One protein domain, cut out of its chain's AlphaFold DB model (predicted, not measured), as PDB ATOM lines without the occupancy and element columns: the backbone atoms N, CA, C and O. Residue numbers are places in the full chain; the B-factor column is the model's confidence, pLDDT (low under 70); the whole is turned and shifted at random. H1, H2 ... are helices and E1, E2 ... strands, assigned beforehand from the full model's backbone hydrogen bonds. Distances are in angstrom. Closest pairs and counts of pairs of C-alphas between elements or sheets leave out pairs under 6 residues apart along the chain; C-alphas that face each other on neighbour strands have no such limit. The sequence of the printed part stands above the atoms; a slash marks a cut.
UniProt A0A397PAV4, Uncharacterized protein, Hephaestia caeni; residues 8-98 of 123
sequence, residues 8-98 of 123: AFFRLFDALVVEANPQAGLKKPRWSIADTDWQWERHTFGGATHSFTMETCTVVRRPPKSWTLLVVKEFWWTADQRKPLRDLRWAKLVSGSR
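Overview. This is residues 8 to 98 of the 123 residues of an uncharacterized protein of Hephaestia caeni (UniProt A0A397PAV4). One long, twisted sheet of four long strands and a short edge strand, E1, runs back and forth as a row of hairpins, and a single helix, H1, crosses one face of it while the other face is bare. The long strands E2 to E5 make the longest axis. The printed part has 91 residues, with one named helix and five named strands in the order H1 E1 E2 E3 E4 E5; the sheet's order is E1 E2 E3 E4 E5, all antiparallel, and the class is mostly strand, in two layers, a helix on one face of a sheet. The whole is only just loose, close to compact, with a radius of gyration of the C-alphas of 14.9 A, and elongated, spanning 49 by 26 by 22 A.

Arrangement. The strands E1, residues 30 to 33, E2, residues 36 to 46, E3, residues 50 to 61, E4, residues 67 to 78, and E5, residues 84 to 96, form a meander, each strand the antiparallel neighbour of the one before. The hairpin E3 and E4 has directions at 170 degrees, with N 55 and O 73 2.8 A apart, within hydrogen-bond range. On the other side of E3, the hairpin E2 and E3 stands at 171 degrees, with N 41 and O 56 at 2.9 A. The hairpin E4 and E5 stands at 169 degrees, with N 72 and O 90 at 2.9 A. The hairpin E1 and E2 stands at 140 degrees, with N 38 and O 31 at 2.8 A. E1 and E5 are the edge strands and are apart. H1, residues 8 to 20, is on the sheet at a height over the sheet of 8.2 A. It lies over E2 and runs across the strands, at 82 degrees to E2 on the local plane. Its closest C-alphas to E1 are those of Ala 20 and Trp 31, 7.3 A apart. H1 and E5 are near each other. In H1 every O i to N i+4 pair is within hydrogen-bond range.

Along the chain. From first to last C-alpha, E2 measures 33.0 A, E3 36.3 A, E4 36.8 A and E5 33.8 A, while E1 measures 10.5 A and H1 18.6 A. H1 begins at C-alpha 8 (126.301, 129.914, 165.621). E3 begins at C-alpha 50 (114.541, 112.588, 186.658), and E5 ends at C-alpha 96 (136.364, 141.711, 180.447).

Size, cuts and confidence. The two C-alphas farthest apart, those of Pro 64 and Asp 80, are 49.3 A apart. The printed part has no cut. The links between successive strands are tight, and the link from H1 to E1, nine residues, is short. The mean pLDDT of the printed part is 90.6; residues 22 to 27 are under 70.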
ATOM      1  N   ALA A   8     124.988 129.897 166.262       93.44
ATOM      2  CA  ALA A   8     126.301 129.914 165.621       93.44
ATOM      3  C   ALA A   8     127.462 129.970 166.628       93.44
ATOM      4  O   ALA A   8     128.511 129.391 166.365       93.44
ATOM      5  N   PHE A   9     127.276 130.639 167.772       96.00
ATOM      6  CA  PHE A   9     128.265 130.646 168.849       96.00
ATOM      7  C   PHE A   9     128.450 129.238 169.416       96.00
ATOM      8  O   PHE A   9     129.575 128.751 169.450       96.00
ATOM      9  N   PHE A  10     127.356 128.560 169.775       95.12
ATOM     10  CA  PHE A  10     127.436 127.212 170.346       95.12
ATOM     11  C   PHE A  10     128.013 126.195 169.361       95.12
ATOM     12  O   PHE A  10     128.807 125.359 169.768       95.12
ATOM     13  N   ARG A  11     127.707 126.306 168.059       94.06
ATOM     14  CA  ARG A  11     128.343 125.455 167.041       94.06
ATOM     15  C   ARG A  11     129.857 125.641 166.988       94.06
ATOM     16  O   ARG A  11     130.573 124.649 167.001       94.06
ATOM     17  N   LEU A  12     130.345 126.886 166.952       94.94
ATOM     18  CA  LEU A  12     131.788 127.145 166.993       94.94
ATOM     19  C   LEU A  12     132.402 126.614 168.289       94.94
ATOM     20  O   LEU A  12     133.452 125.981 168.261       94.94
ATOM     21  N   PHE A  13     131.762 126.899 169.421       94.75
ATOM     22  CA  PHE A  13     132.244 126.497 170.734       94.75
ATOM     23  C   PHE A  13     132.394 124.977 170.830       94.75
ATOM     24  O   PHE A  13     133.460 124.490 171.190       94.75
ATOM     25  N   ASP A  14     131.371 124.231 170.418       92.44
ATOM     26  CA  ASP A  14     131.384 122.767 170.395       92.44
ATOM     27  C   ASP A  14     132.492 122.240 169.486       92.44
ATOM     28  O   ASP A  14     133.224 121.323 169.851       92.44
ATOM     29  N   ALA A  15     132.677 122.876 168.331       92.06
ATOM     30  CA  ALA A  15     133.729 122.510 167.405       92.06
ATOM     31  C   ALA A  15     135.132 122.744 168.010       92.06
ATOM     32  O   ALA A  15     136.032 121.924 167.807       92.06
ATOM     33  N   LEU A  16     135.339 123.835 168.764       92.19
ATOM     34  CA  LEU A  16     136.596 124.124 169.479       92.19
ATOM     35  C   LEU A  16     136.865 123.106 170.590       92.19
ATOM     36  O   LEU A  16     138.001 122.667 170.758       92.19
ATOM     37  N   VAL A  17     135.818 122.705 171.312       89.81
ATOM     38  CA  VAL A  17     135.900 121.669 172.348       89.81
ATOM     39  C   VAL A  17     136.304 120.324 171.737       89.81
ATOM     40  O   VAL A  17     137.226 119.689 172.244       89.81
ATOM     41  N   VAL A  18     135.672 119.911 170.633       87.44
ATOM     42  CA  VAL A  18     135.983 118.637 169.956       87.44
ATOM     43  C   VAL A  18     137.397 118.632 169.375       87.44
ATOM     44  O   VAL A  18     138.101 117.643 169.526       87.44
ATOM     45  N   GLU A  19     137.860 119.724 168.759       86.12
ATOM     46  CA  GLU A  19     139.242 119.791 168.250       86.12
ATOM     47  C   GLU A  19     140.285 119.622 169.360       86.12
ATOM     48  O   GLU A  19     141.288 118.936 169.174       86.12
ATOM     49  N   ALA A  20     140.051 120.226 170.526       83.19
ATOM     50  CA  ALA A  20     140.955 120.098 171.664       83.19
ATOM     51  C   ALA A  20     140.821 118.748 172.396       83.19
ATOM     52  O   ALA A  20     141.736 118.344 173.122       83.19
ATOM     53  N   ASN A  21     139.693 118.052 172.224       78.06
ATOM     54  CA  ASN A  21     139.386 116.782 172.873       78.06
ATOM     55  C   ASN A  21     138.639 115.832 171.910       78.06
ATOM     56  O   ASN A  21     137.427 115.653 172.027       78.06
ATOM     57  N   PRO A  22     139.349 115.216 170.944       67.69
ATOM     58  CA  PRO A  22     138.730 114.503 169.820       67.69
ATOM     59  C   PRO A  22     138.043 113.185 170.200       67.69
ATOM     60  O   PRO A  22     137.394 112.567 169.361       67.69
ATOM     61  N   GLN A  23     138.185 112.720 171.444       63.06
ATOM     62  CA  GLN A  23     137.544 111.492 171.910       63.06
ATOM     63  C   GLN A  23     136.212 111.807 172.594       63.06
ATOM     64  O   GLN A  23     136.102 112.758 173.367       63.06
ATOM     65  N   ALA A  24     135.196 110.985 172.315       51.34
ATOM     66  CA  ALA A  24     133.892 111.066 172.959       51.34
ATOM     67  C   ALA A  24     134.052 110.817 174.468       51.34
ATOM     68  O   ALA A  24     134.217 109.687 174.920       51.34
ATOM     69  N   GLY A  25     134.073 111.904 175.231       57.59
ATOM     70  CA  GLY A  25     134.417 111.917 176.647       57.59
ATOM     71  C   GLY A  25     135.628 112.809 176.855       57.59
ATOM     72  O   GLY A  25     136.748 112.429 176.529       57.59
ATOM     73  N   LEU A  26     135.396 114.007 177.390       65.06
ATOM     74  CA  LEU A  26     136.439 114.972 177.724       65.06
ATOM     75  C   LEU A  26     137.452 114.354 178.695       65.06
ATOM     76  O   LEU A  26     137.301 114.437 179.910       65.06
ATOM     77  N   LYS A  27     138.515 113.741 178.164       67.88
ATOM     78  CA  LYS A  27     139.570 113.103 178.972       67.88
ATOM     79  C   LYS A  27     140.444 114.117 179.702       67.88
ATOM     80  O   LYS A  27     141.154 113.774 180.639       67.88
ATOM     81  N   LYS A  28     140.417 115.366 179.236       77.31
ATOM     82  CA  LYS A  28     141.199 116.475 179.772       77.31
ATOM     83  C   LYS A  28     140.217 117.535 180.265       77.31
ATOM     84  O   LYS A  28     139.644 118.229 179.428       77.31
ATOM     85  N   PRO A  29     140.027 117.681 181.587       87.62
ATOM     86  CA  PRO A  29     139.173 118.729 182.139       87.62
ATOM     87  C   PRO A  29     139.809 120.115 181.997       87.62
ATOM     88  O   PRO A  29     139.152 121.115 182.247       87.62
ATOM     89  N   ARG A  30     141.090 120.196 181.618       91.69
ATOM     90  CA  ARG A  30     141.815 121.444 181.388       91.69
ATOM     91  C   ARG A  30     142.637 121.363 180.111       91.69
ATOM     92  O   ARG A  30     143.307 120.357 179.875       91.69
ATOM     93  N   TRP A  31     142.587 122.411 179.302       93.25
ATOM     94  CA  TRP A  31     143.399 122.560 178.094       93.25
ATOM     95  C   TRP A  31     143.543 124.038 177.737       93.25
ATOM     96  O   TRP A  31     142.955 124.898 178.387       93.25
ATOM     97  N   SER A  32     144.304 124.338 176.689       92.50
ATOM     98  CA  SER A  32     144.463 125.706 176.201       92.50
ATOM     99  C   SER A  32     144.296 125.748 174.686       92.50
ATOM    100  O   SER A  32     144.677 124.813 173.982       92.50
ATOM    101  N   ILE A  33     143.737 126.844 174.175       91.12
ATOM    102  CA  ILE A  33     143.653 127.146 172.741       91.12
ATOM    103  C   ILE A  33     144.244 128.536 172.542       91.12
ATOM    104  O   ILE A  33     143.690 129.525 173.027       91.12
ATOM    105  N   ALA A  34     145.360 128.627 171.816       91.50
ATOM    106  CA  ALA A  34     146.106 129.875 171.655       91.50
ATOM    107  C   ALA A  34     146.371 130.557 173.017       91.50
ATOM    108  O   ALA A  34     147.003 129.972 173.896       91.50
ATOM    109  N   ASP A  35     145.871 131.776 173.207       94.38
ATOM    110  CA  ASP A  35     146.006 132.605 174.406       94.38
ATOM    111  C   ASP A  35     144.874 132.417 175.436       94.38
ATOM    112  O   ASP A  35     144.707 133.252 176.325       94.38
ATOM    113  N   THR A  36     144.103 131.329 175.335       96.31
ATOM    114  CA  THR A  36     143.008 131.010 176.264       96.31
ATOM    115  C   THR A  36     143.236 129.699 177.003       96.31
ATOM    116  O   THR A  36     143.667 128.717 176.401       96.31
ATOM    117  N   ASP A  37     142.909 129.686 178.290       95.69
ATOM    118  CA  ASP A  37     142.875 128.518 179.164       95.69
ATOM    119  C   ASP A  37     141.429 128.101 179.399       95.69
ATOM    120  O   ASP A  37     140.561 128.932 179.658       95.69
ATOM    121  N   TRP A  38     141.171 126.810 179.270       95.81
ATOM    122  CA  TRP A  38     139.849 126.210 179.305       95.81
ATOM    123  C   TRP A  38     139.789 125.227 180.461       95.81
ATOM    124  O   TRP A  38     140.705 124.430 180.668       95.81
ATOM    125  N   GLN A  39     138.686 125.270 181.193       95.25
ATOM    126  CA  GLN A  39     138.358 124.322 182.245       95.25
ATOM    127  C   GLN A  39     136.938 123.824 182.026       95.25
ATOM    128  O   GLN A  39     136.023 124.626 181.868       95.25
ATOM    129  N   TRP A  40     136.768 122.509 182.017       93.38
ATOM    130  CA  TRP A  40     135.494 121.835 181.852       93.38
ATOM    131  C   TRP A  40     135.147 121.030 183.090       93.38
ATOM    132  O   TRP A  40     135.969 120.265 183.598       93.38
ATOM    133  N   GLU A  41     133.899 121.142 183.517       92.75
ATOM    134  CA  GLU A  41     133.329 120.351 184.594       92.75
ATOM    135  C   GLU A  41     132.008 119.750 184.121       92.75
ATOM    136  O   GLU A  41     131.241 120.365 183.377       92.75
ATOM    137  N   ARG A  42     131.744 118.515 184.543       92.50
ATOM    138  CA  ARG A  42     130.500 117.816 184.243       92.50
ATOM    139  C   ARG A  42     129.940 117.228 185.523       92.50
ATOM    140  O   ARG A  42     130.594 116.424 186.177       92.50
ATOM    141  N   HIS A  43     128.704 117.587 185.820       92.94
ATOM    142  CA  HIS A  43     127.930 117.047 186.923       92.94
ATOM    143  C   HIS A  43     126.789 116.233 186.342       92.94
ATOM    144  O   HIS A  43     126.060 116.706 185.474       92.94
ATOM    145  N   THR A  44     126.655 114.990 186.789       93.06
ATOM    146  CA  THR A  44     125.543 114.125 186.399       93.06
ATOM    147  C   THR A  44     124.815 113.696 187.657       93.06
ATOM    148  O   THR A  44     125.442 113.274 188.626       93.06
ATOM    149  N   PHE A  45     123.498 113.810 187.633       94.31
ATOM    150  CA  PHE A  45     122.615 113.329 188.678       94.31
ATOM    151  C   PHE A  45     121.654 112.313 188.072       94.31
ATOM    152  O   PHE A  45     121.029 112.590 187.049       94.31
ATOM    153  N   GLY A  46     121.538 111.147 188.704       93.56
ATOM    154  CA  GLY A  46     120.563 110.119 188.353       93.56
ATOM    155  C   GLY A  46     119.600 109.903 189.511       93.56
ATOM    156  O   GLY A  46     120.017 109.462 190.579       93.56
ATOM    157  N   GLY A  47     118.324 110.216 189.303       92.00
ATOM    158  CA  GLY A  47     117.248 109.981 190.258       92.00
ATOM    159  C   GLY A  47     116.161 109.078 189.680       92.00
ATOM    160  O   GLY A  47     116.120 108.802 188.483       92.00
ATOM    161  N   ALA A  48     115.242 108.637 190.541       90.88
ATOM    162  CA  ALA A  48     114.153 107.737 190.151       90.88
ATOM    163  C   ALA A  48     113.132 108.382 189.194       90.88
ATOM    164  O   ALA A  48     112.503 107.687 188.404       90.88
ATOM    165  N   THR A  49     112.952 109.705 189.267       91.50
ATOM    166  CA  THR A  49     111.957 110.444 188.468       91.50
ATOM    167  C   THR A  49     112.579 111.294 187.369       91.50
ATOM    168  O   THR A  49     111.947 111.543 186.341       91.50
ATOM    169  N   HIS A  50     113.814 111.739 187.581       92.50
ATOM    170  CA  HIS A  50     114.541 112.588 186.658       92.50
ATOM    171  C   HIS A  50     116.041 112.352 186.776       92.50
ATOM    172  O   HIS A  50     116.556 111.962 187.826       92.50
ATOM    173  N   SER A  51     116.744 112.652 185.696       94.62
ATOM    174  CA  SER A  51     118.192 112.788 185.688       94.62
ATOM    175  C   SER A  51     118.559 114.118 185.045       94.62
ATOM    176  O   SER A  51     117.776 114.698 184.281       94.62
ATOM    177  N   PHE A  52     119.754 114.611 185.344       94.62
ATOM    178  CA  PHE A  52     120.307 115.732 184.606       94.62
ATOM    179  C   PHE A  52     121.812 115.600 184.421       94.62
ATOM    180  O   PHE A  52     122.517 114.951 185.192       94.62
ATOM    181  N   THR A  53     122.299 116.245 183.371       94.50
ATOM    182  CA  THR A  53     123.713 116.467 183.102       94.50
ATOM    183  C   THR A  53     123.898 117.964 182.943       94.50
ATOM    184  O   THR A  53     123.282 118.575 182.071       94.50
ATOM    185  N   MET A  54     124.748 118.544 183.780       95.00
ATOM    186  CA  MET A  54     125.183 119.926 183.670       95.00
ATOM    187  C   MET A  54     126.659 119.944 183.297       95.00
ATOM    188  O   MET A  54     127.500 119.384 184.001       95.00
ATOM    189  N   GLU A  55     126.964 120.596 182.190       94.12
ATOM    190  CA  GLU A  55     128.313 120.803 181.693       94.12
ATOM    191  C   GLU A  55     128.630 122.290 181.768       94.12
ATOM    192  O   GLU A  55     127.902 123.116 181.213       94.12
ATOM    193  N   THR A  56     129.710 122.636 182.456       95.44
ATOM    194  CA  THR A  56     130.198 124.008 182.557       95.44
ATOM    195  C   THR A  56     131.585 124.085 181.946       95.44
ATOM    196  O   THR A  56     132.434 123.216 182.138       95.44
ATOM    197  N   CYS A  57     131.822 125.143 181.182       96.19
ATOM    198  CA  CYS A  57     133.130 125.437 180.643       96.19
ATOM    199  C   CYS A  57     133.498 126.887 180.911       96.19
ATOM    200  O   CYS A  57     132.820 127.809 180.453       96.19
ATOM    201  N   THR A  58     134.591 127.069 181.642       97.50
ATOM    202  CA  THR A  58     135.184 128.373 181.909       97.50
ATOM    203  C   THR A  58     136.365 128.568 180.975       97.50
ATOM    204  O   THR A  58     137.291 127.758 180.959       97.50
ATOM    205  N   VAL A  59     136.339 129.656 180.213       97.50
ATOM    206  CA  VAL A  59     137.410 130.052 179.302       97.50
ATOM    207  C   VAL A  59     137.985 131.374 179.773       97.50
ATOM    208  O   VAL A  59     137.271 132.374 179.848       97.50
ATOM    209  N   VAL A  60     139.278 131.384 180.072       97.94
ATOM    210  CA  VAL A  60     140.020 132.559 180.527       97.94
ATOM    211  C   VAL A  60     141.027 132.938 179.457       97.94
ATOM    212  O   VAL A  60     141.907 132.153 179.119       97.94
ATOM    213  N   ARG A  61     140.938 134.158 178.928       97.06
ATOM    214  CA  ARG A  61     141.987 134.709 178.068       97.06
ATOM    215  C   ARG A  61     143.085 135.347 178.908       97.06
ATOM    216  O   ARG A  61     142.800 136.179 179.773       97.06
ATOM    217  N   ARG A  62     144.337 134.992 178.621       94.38
ATOM    218  CA  ARG A  62     145.514 135.554 179.294       94.38
ATOM    219  C   ARG A  62     145.717 137.043 178.938       94.38
ATOM    220  O   ARG A  62     145.206 137.506 177.913       94.38
ATOM    221  N   PRO A  63     146.429 137.823 179.777       91.12
ATOM    222  CA  PRO A  63     146.741 139.232 179.508       91.12
ATOM    223  C   PRO A  63     147.420 139.457 178.142       91.12
ATOM    224  O   PRO A  63     148.061 138.541 177.625       91.12
ATOM    225  N   PRO A  64     147.321 140.667 177.547       85.56
ATOM    226  CA  PRO A  64     146.796 141.913 178.130       85.56
ATOM    227  C   PRO A  64     145.286 142.139 177.944       85.56
ATOM    228  O   PRO A  64     144.709 142.986 178.615       85.56
ATOM    229  N   LYS A  65     144.623 141.399 177.046       86.44
ATOM    230  CA  LYS A  65     143.180 141.537 176.777       86.44
ATOM    231  C   LYS A  65     142.399 140.419 177.457       86.44
ATOM    232  O   LYS A  65     141.805 139.583 176.773       86.44
ATOM    233  N   SER A  66     142.447 140.390 178.785       93.38
ATOM    234  CA  SER A  66     141.827 139.325 179.565       93.38
ATOM    235  C   SER A  66     140.302 139.413 179.557       93.38
ATOM    236  O   SER A  66     139.692 140.485 179.585       93.38
ATOM    237  N   TRP A  67     139.682 138.245 179.488       97.88
ATOM    238  CA  TRP A  67     138.253 138.062 179.679       97.88
ATOM    239  C   TRP A  67     137.997 136.659 180.206       97.88
ATOM    240  O   TRP A  67     138.782 135.745 179.947       97.88
ATOM    241  N   THR A  68     136.882 136.501 180.912       98.31
ATOM    242  CA  THR A  68     136.411 135.202 181.392       98.31
ATOM    243  C   THR A  68     135.020 134.947 180.840       98.31
ATOM    244  O   THR A  68     134.096 135.730 181.066       98.31
ATOM    245  N   LEU A  69     134.865 133.847 180.115       98.31
ATOM    246  CA  LEU A  69     133.609 133.390 179.535       98.31
ATOM    247  C   LEU A  69     133.181 132.101 180.233       98.31
ATOM    248  O   LEU A  69     133.971 131.170 180.340       98.31
ATOM    249  N   LEU A  70     131.929 132.046 180.672       98.31
ATOM    250  CA  LEU A  70     131.291 130.834 181.170       98.31
ATOM    251  C   LEU A  70     130.278 130.355 180.133       98.31
ATOM    252  O   LEU A  70     129.413 131.126 179.717       98.31
ATOM    253  N   VAL A  71     130.372 129.091 179.737       97.62
ATOM    254  CA  VAL A  71     129.388 128.410 178.893       97.62
ATOM    255  C   VAL A  71     128.791 127.267 179.691       97.62
ATOM    256  O   VAL A  71     129.528 126.483 180.282       97.62
ATOM    257  N   VAL A  72     127.466 127.178 179.708       96.88
ATOM    258  CA  VAL A  72     126.741 126.140 180.437       96.88
ATOM    259  C   VAL A  72     125.783 125.433 179.497       96.88
ATOM    260  O   VAL A  72     125.093 126.071 178.693       96.88
ATOM    261  N   LYS A  73     125.756 124.109 179.609       95.06
ATOM    262  CA  LYS A  73     124.784 123.238 178.959       95.06
ATOM    263  C   LYS A  73     124.120 122.377 180.015       95.06
ATOM    264  O   LYS A  73     124.796 121.738 180.816       95.06
ATOM    265  N   GLU A  74     122.802 122.354 179.997       95.31
ATOM    266  CA  GLU A  74     121.992 121.558 180.903       95.31
ATOM    267  C   GLU A  74     121.065 120.675 180.088       95.31
ATOM    268  O   GLU A  74     120.285 121.147 179.258       95.31
ATOM    269  N   PHE A  75     121.129 119.388 180.379       93.62
ATOM    270  CA  PHE A  75     120.272 118.379 179.796       93.62
ATOM    271  C   PHE A  75     119.495 117.720 180.921       93.62
ATOM    272  O   PHE A  75     120.088 117.262 181.896       93.62
ATOM    273  N   TRP A  76     118.178 117.691 180.791       95.12
ATOM    274  CA  TRP A  76     117.274 117.077 181.755       95.12
ATOM    275  C   TRP A  76     116.530 115.944 181.084       95.12
ATOM    276  O   TRP A  76     116.088 116.108 179.951       95.12
ATOM    277  N   TRP A  77     116.316 114.842 181.789       94.44
ATOM    278  CA  TRP A  77     115.534 113.711 181.304       94.44
ATOM    279  C   TRP A  77     114.527 113.261 182.353       94.44
ATOM    280  O   TRP A  77     114.755 113.380 183.557       94.44
ATOM    281  N   THR A  78     113.423 112.705 181.872       90.88
ATOM    282  CA  THR A  78     112.470 111.913 182.653       90.88
ATOM    283  C   THR A  78     113.028 110.518 182.937       90.88
ATOM    284  O   THR A  78     114.015 110.096 182.333       90.88
ATOM    285  N   ALA A  79     112.397 109.776 183.848       84.19
ATOM    286  CA  ALA A  79     112.821 108.427 184.237       84.19
ATOM    287  C   ALA A  79     113.047 107.458 183.055       84.19
ATOM    288  O   ALA A  79     113.929 106.609 183.121       84.19
ATOM    289  N   ASP A  80     112.298 107.602 181.960       84.88
ATOM    290  CA  ASP A  80     112.407 106.746 180.772       84.88
ATOM    291  C   ASP A  80     113.596 107.082 179.848       84.88
ATOM    292  O   ASP A  80     113.874 106.316 178.927       84.88
ATOM    293  N   GLN A  81     114.292 108.207 180.071       81.12
ATOM    294  CA  GLN A  81     115.491 108.669 179.347       81.12
ATOM    295  C   GLN A  81     115.352 108.759 177.811       81.12
ATOM    296  O   GLN A  81     116.346 108.960 177.114       81.12
ATOM    297  N   ARG A  82     114.139 108.648 177.250       80.62
ATOM    298  CA  ARG A  82     113.932 108.548 175.792       80.62
ATOM    299  C   ARG A  82     114.205 109.853 175.058       80.62
ATOM    300  O   ARG A  82     114.734 109.845 173.950       80.62
ATOM    301  N   LYS A  83     113.826 110.980 175.663       78.88
ATOM    302  CA  LYS A  83     114.050 112.321 175.122       78.88
ATOM    303  C   LYS A  83     114.407 113.269 176.262       78.88
ATOM    304  O   LYS A  83     113.799 113.166 177.328       78.88
ATOM    305  N   PRO A  84     115.348 114.205 176.059       81.38
ATOM    306  CA  PRO A  84     115.566 115.245 177.043       81.38
ATOM    307  C   PRO A  84     114.290 116.082 177.212       81.38
ATOM    308  O   PRO A  84     113.739 116.609 176.244       81.38
ATOM    309  N   LEU A  85     113.845 116.204 178.461       89.62
ATOM    310  CA  LEU A  85     112.807 117.125 178.916       89.62
ATOM    311  C   LEU A  85     113.209 118.576 178.630       89.62
ATOM    312  O   LEU A  85     112.370 119.403 178.278       89.62
ATOM    313  N   ARG A  86     114.502 118.885 178.778       90.38
ATOM    314  CA  ARG A  86     115.064 120.212 178.528       90.38
ATOM    315  C   ARG A  86     116.493 120.094 178.007       90.38
ATOM    316  O   ARG A  86     117.283 119.344 178.568       90.38
ATOM    317  N   ASP A  87     116.799 120.860 176.964       91.38
ATOM    318  CA  ASP A  87     118.159 121.185 176.511       91.38
ATOM    319  C   ASP A  87     118.286 122.705 176.616       91.38
ATOM    320  O   ASP A  87     117.640 123.451 175.873       91.38
ATOM    321  N   LEU A  88     119.026 123.165 177.619       93.81
ATOM    322  CA  LEU A  88     119.286 124.577 177.851       93.81
ATOM    323  C   LEU A  88     120.767 124.840 177.627       93.81
ATOM    324  O   LEU A  88     121.626 124.167 178.191       93.81
ATOM    325  N   ARG A  89     121.067 125.874 176.846       95.88
ATOM    326  CA  ARG A  89     122.435 126.343 176.640       95.88
ATOM    327  C   ARG A  89     122.471 127.841 176.793       95.88
ATOM    328  O   ARG A  89     121.630 128.551 176.239       95.88
ATOM    329  N   TRP A  90     123.454 128.323 177.529       96.94
ATOM    330  CA  TRP A  90     123.682 129.747 177.684       96.94
ATOM    331  C   TRP A  90     125.168 130.022 177.860       96.94
ATOM    332  O   TRP A  90     125.961 129.153 178.221       96.94
ATOM    333  N   ALA A  91     125.550 131.256 177.568       97.81
ATOM    334  CA  ALA A  91     126.899 131.727 177.788       97.81
ATOM    335  C   ALA A  91     126.864 133.127 178.384       97.81
ATOM    336  O   ALA A  91     126.042 133.969 178.008       97.81
ATOM    337  N   LYS A  92     127.774 133.377 179.318       97.50
ATOM    338  CA  LYS A  92     127.889 134.641 180.031       97.50
ATOM    339  C   LYS A  92     129.339 135.080 180.059       97.50
ATOM    340  O   LYS A  92     130.216 134.349 180.508       97.50
ATOM    341  N   LEU A  93     129.572 136.310 179.616       97.81
ATOM    342  CA  LEU A  93     130.830 136.987 179.885       97.81
ATOM    343  C   LEU A  93     130.854 137.349 181.373       97.81
ATOM    344  O   LEU A  93     130.054 138.168 181.821       97.81
ATOM    345  N   VAL A  94     131.721 136.687 182.131       98.06
ATOM    346  CA  VAL A  94     131.887 136.894 183.574       98.06
ATOM    347  C   VAL A  94     132.683 138.171 183.831       98.06
ATOM    348  O   VAL A  94     132.346 138.934 184.729       98.06
ATOM    349  N   SER A  95     133.711 138.428 183.018       97.69
ATOM    350  CA  SER A  95     134.544 139.629 183.108       97.69
ATOM    351  C   SER A  95     135.198 139.971 181.764       97.69
ATOM    352  O   SER A  95     135.320 139.121 180.879       97.69
ATOM    353  N   GLY A  96     135.646 141.221 181.624       96.44
ATOM    354  CA  GLY A  96     136.364 141.711 180.447       96.44
ATOM    355  C   GLY A  96     135.462 142.290 179.351       96.44
ATOM    356  O   GLY A  96     134.298 142.623 179.566       96.44
ATOM    357  N   SER A  97     136.028 142.450 178.155       95.00
ATOM    358  CA  SER A  97     135.384 143.123 177.022       95.00
ATOM    359  C   SER A  97     134.630 142.141 176.123       95.00
ATOM    360  O   SER A  97     135.209 141.219 175.535       95.00
ATOM    361  N   ARG A  98     133.322 142.376 175.944       94.12
ATOM    362  CA  ARG A  98     132.493 141.604 175.002       94.12
ATOM    363  C   ARG A  98     133.013 141.726 173.575       94.12
ATOM    364  O   ARG A  98     133.062 140.729 172.863       94.12
TER     365      ARG A  98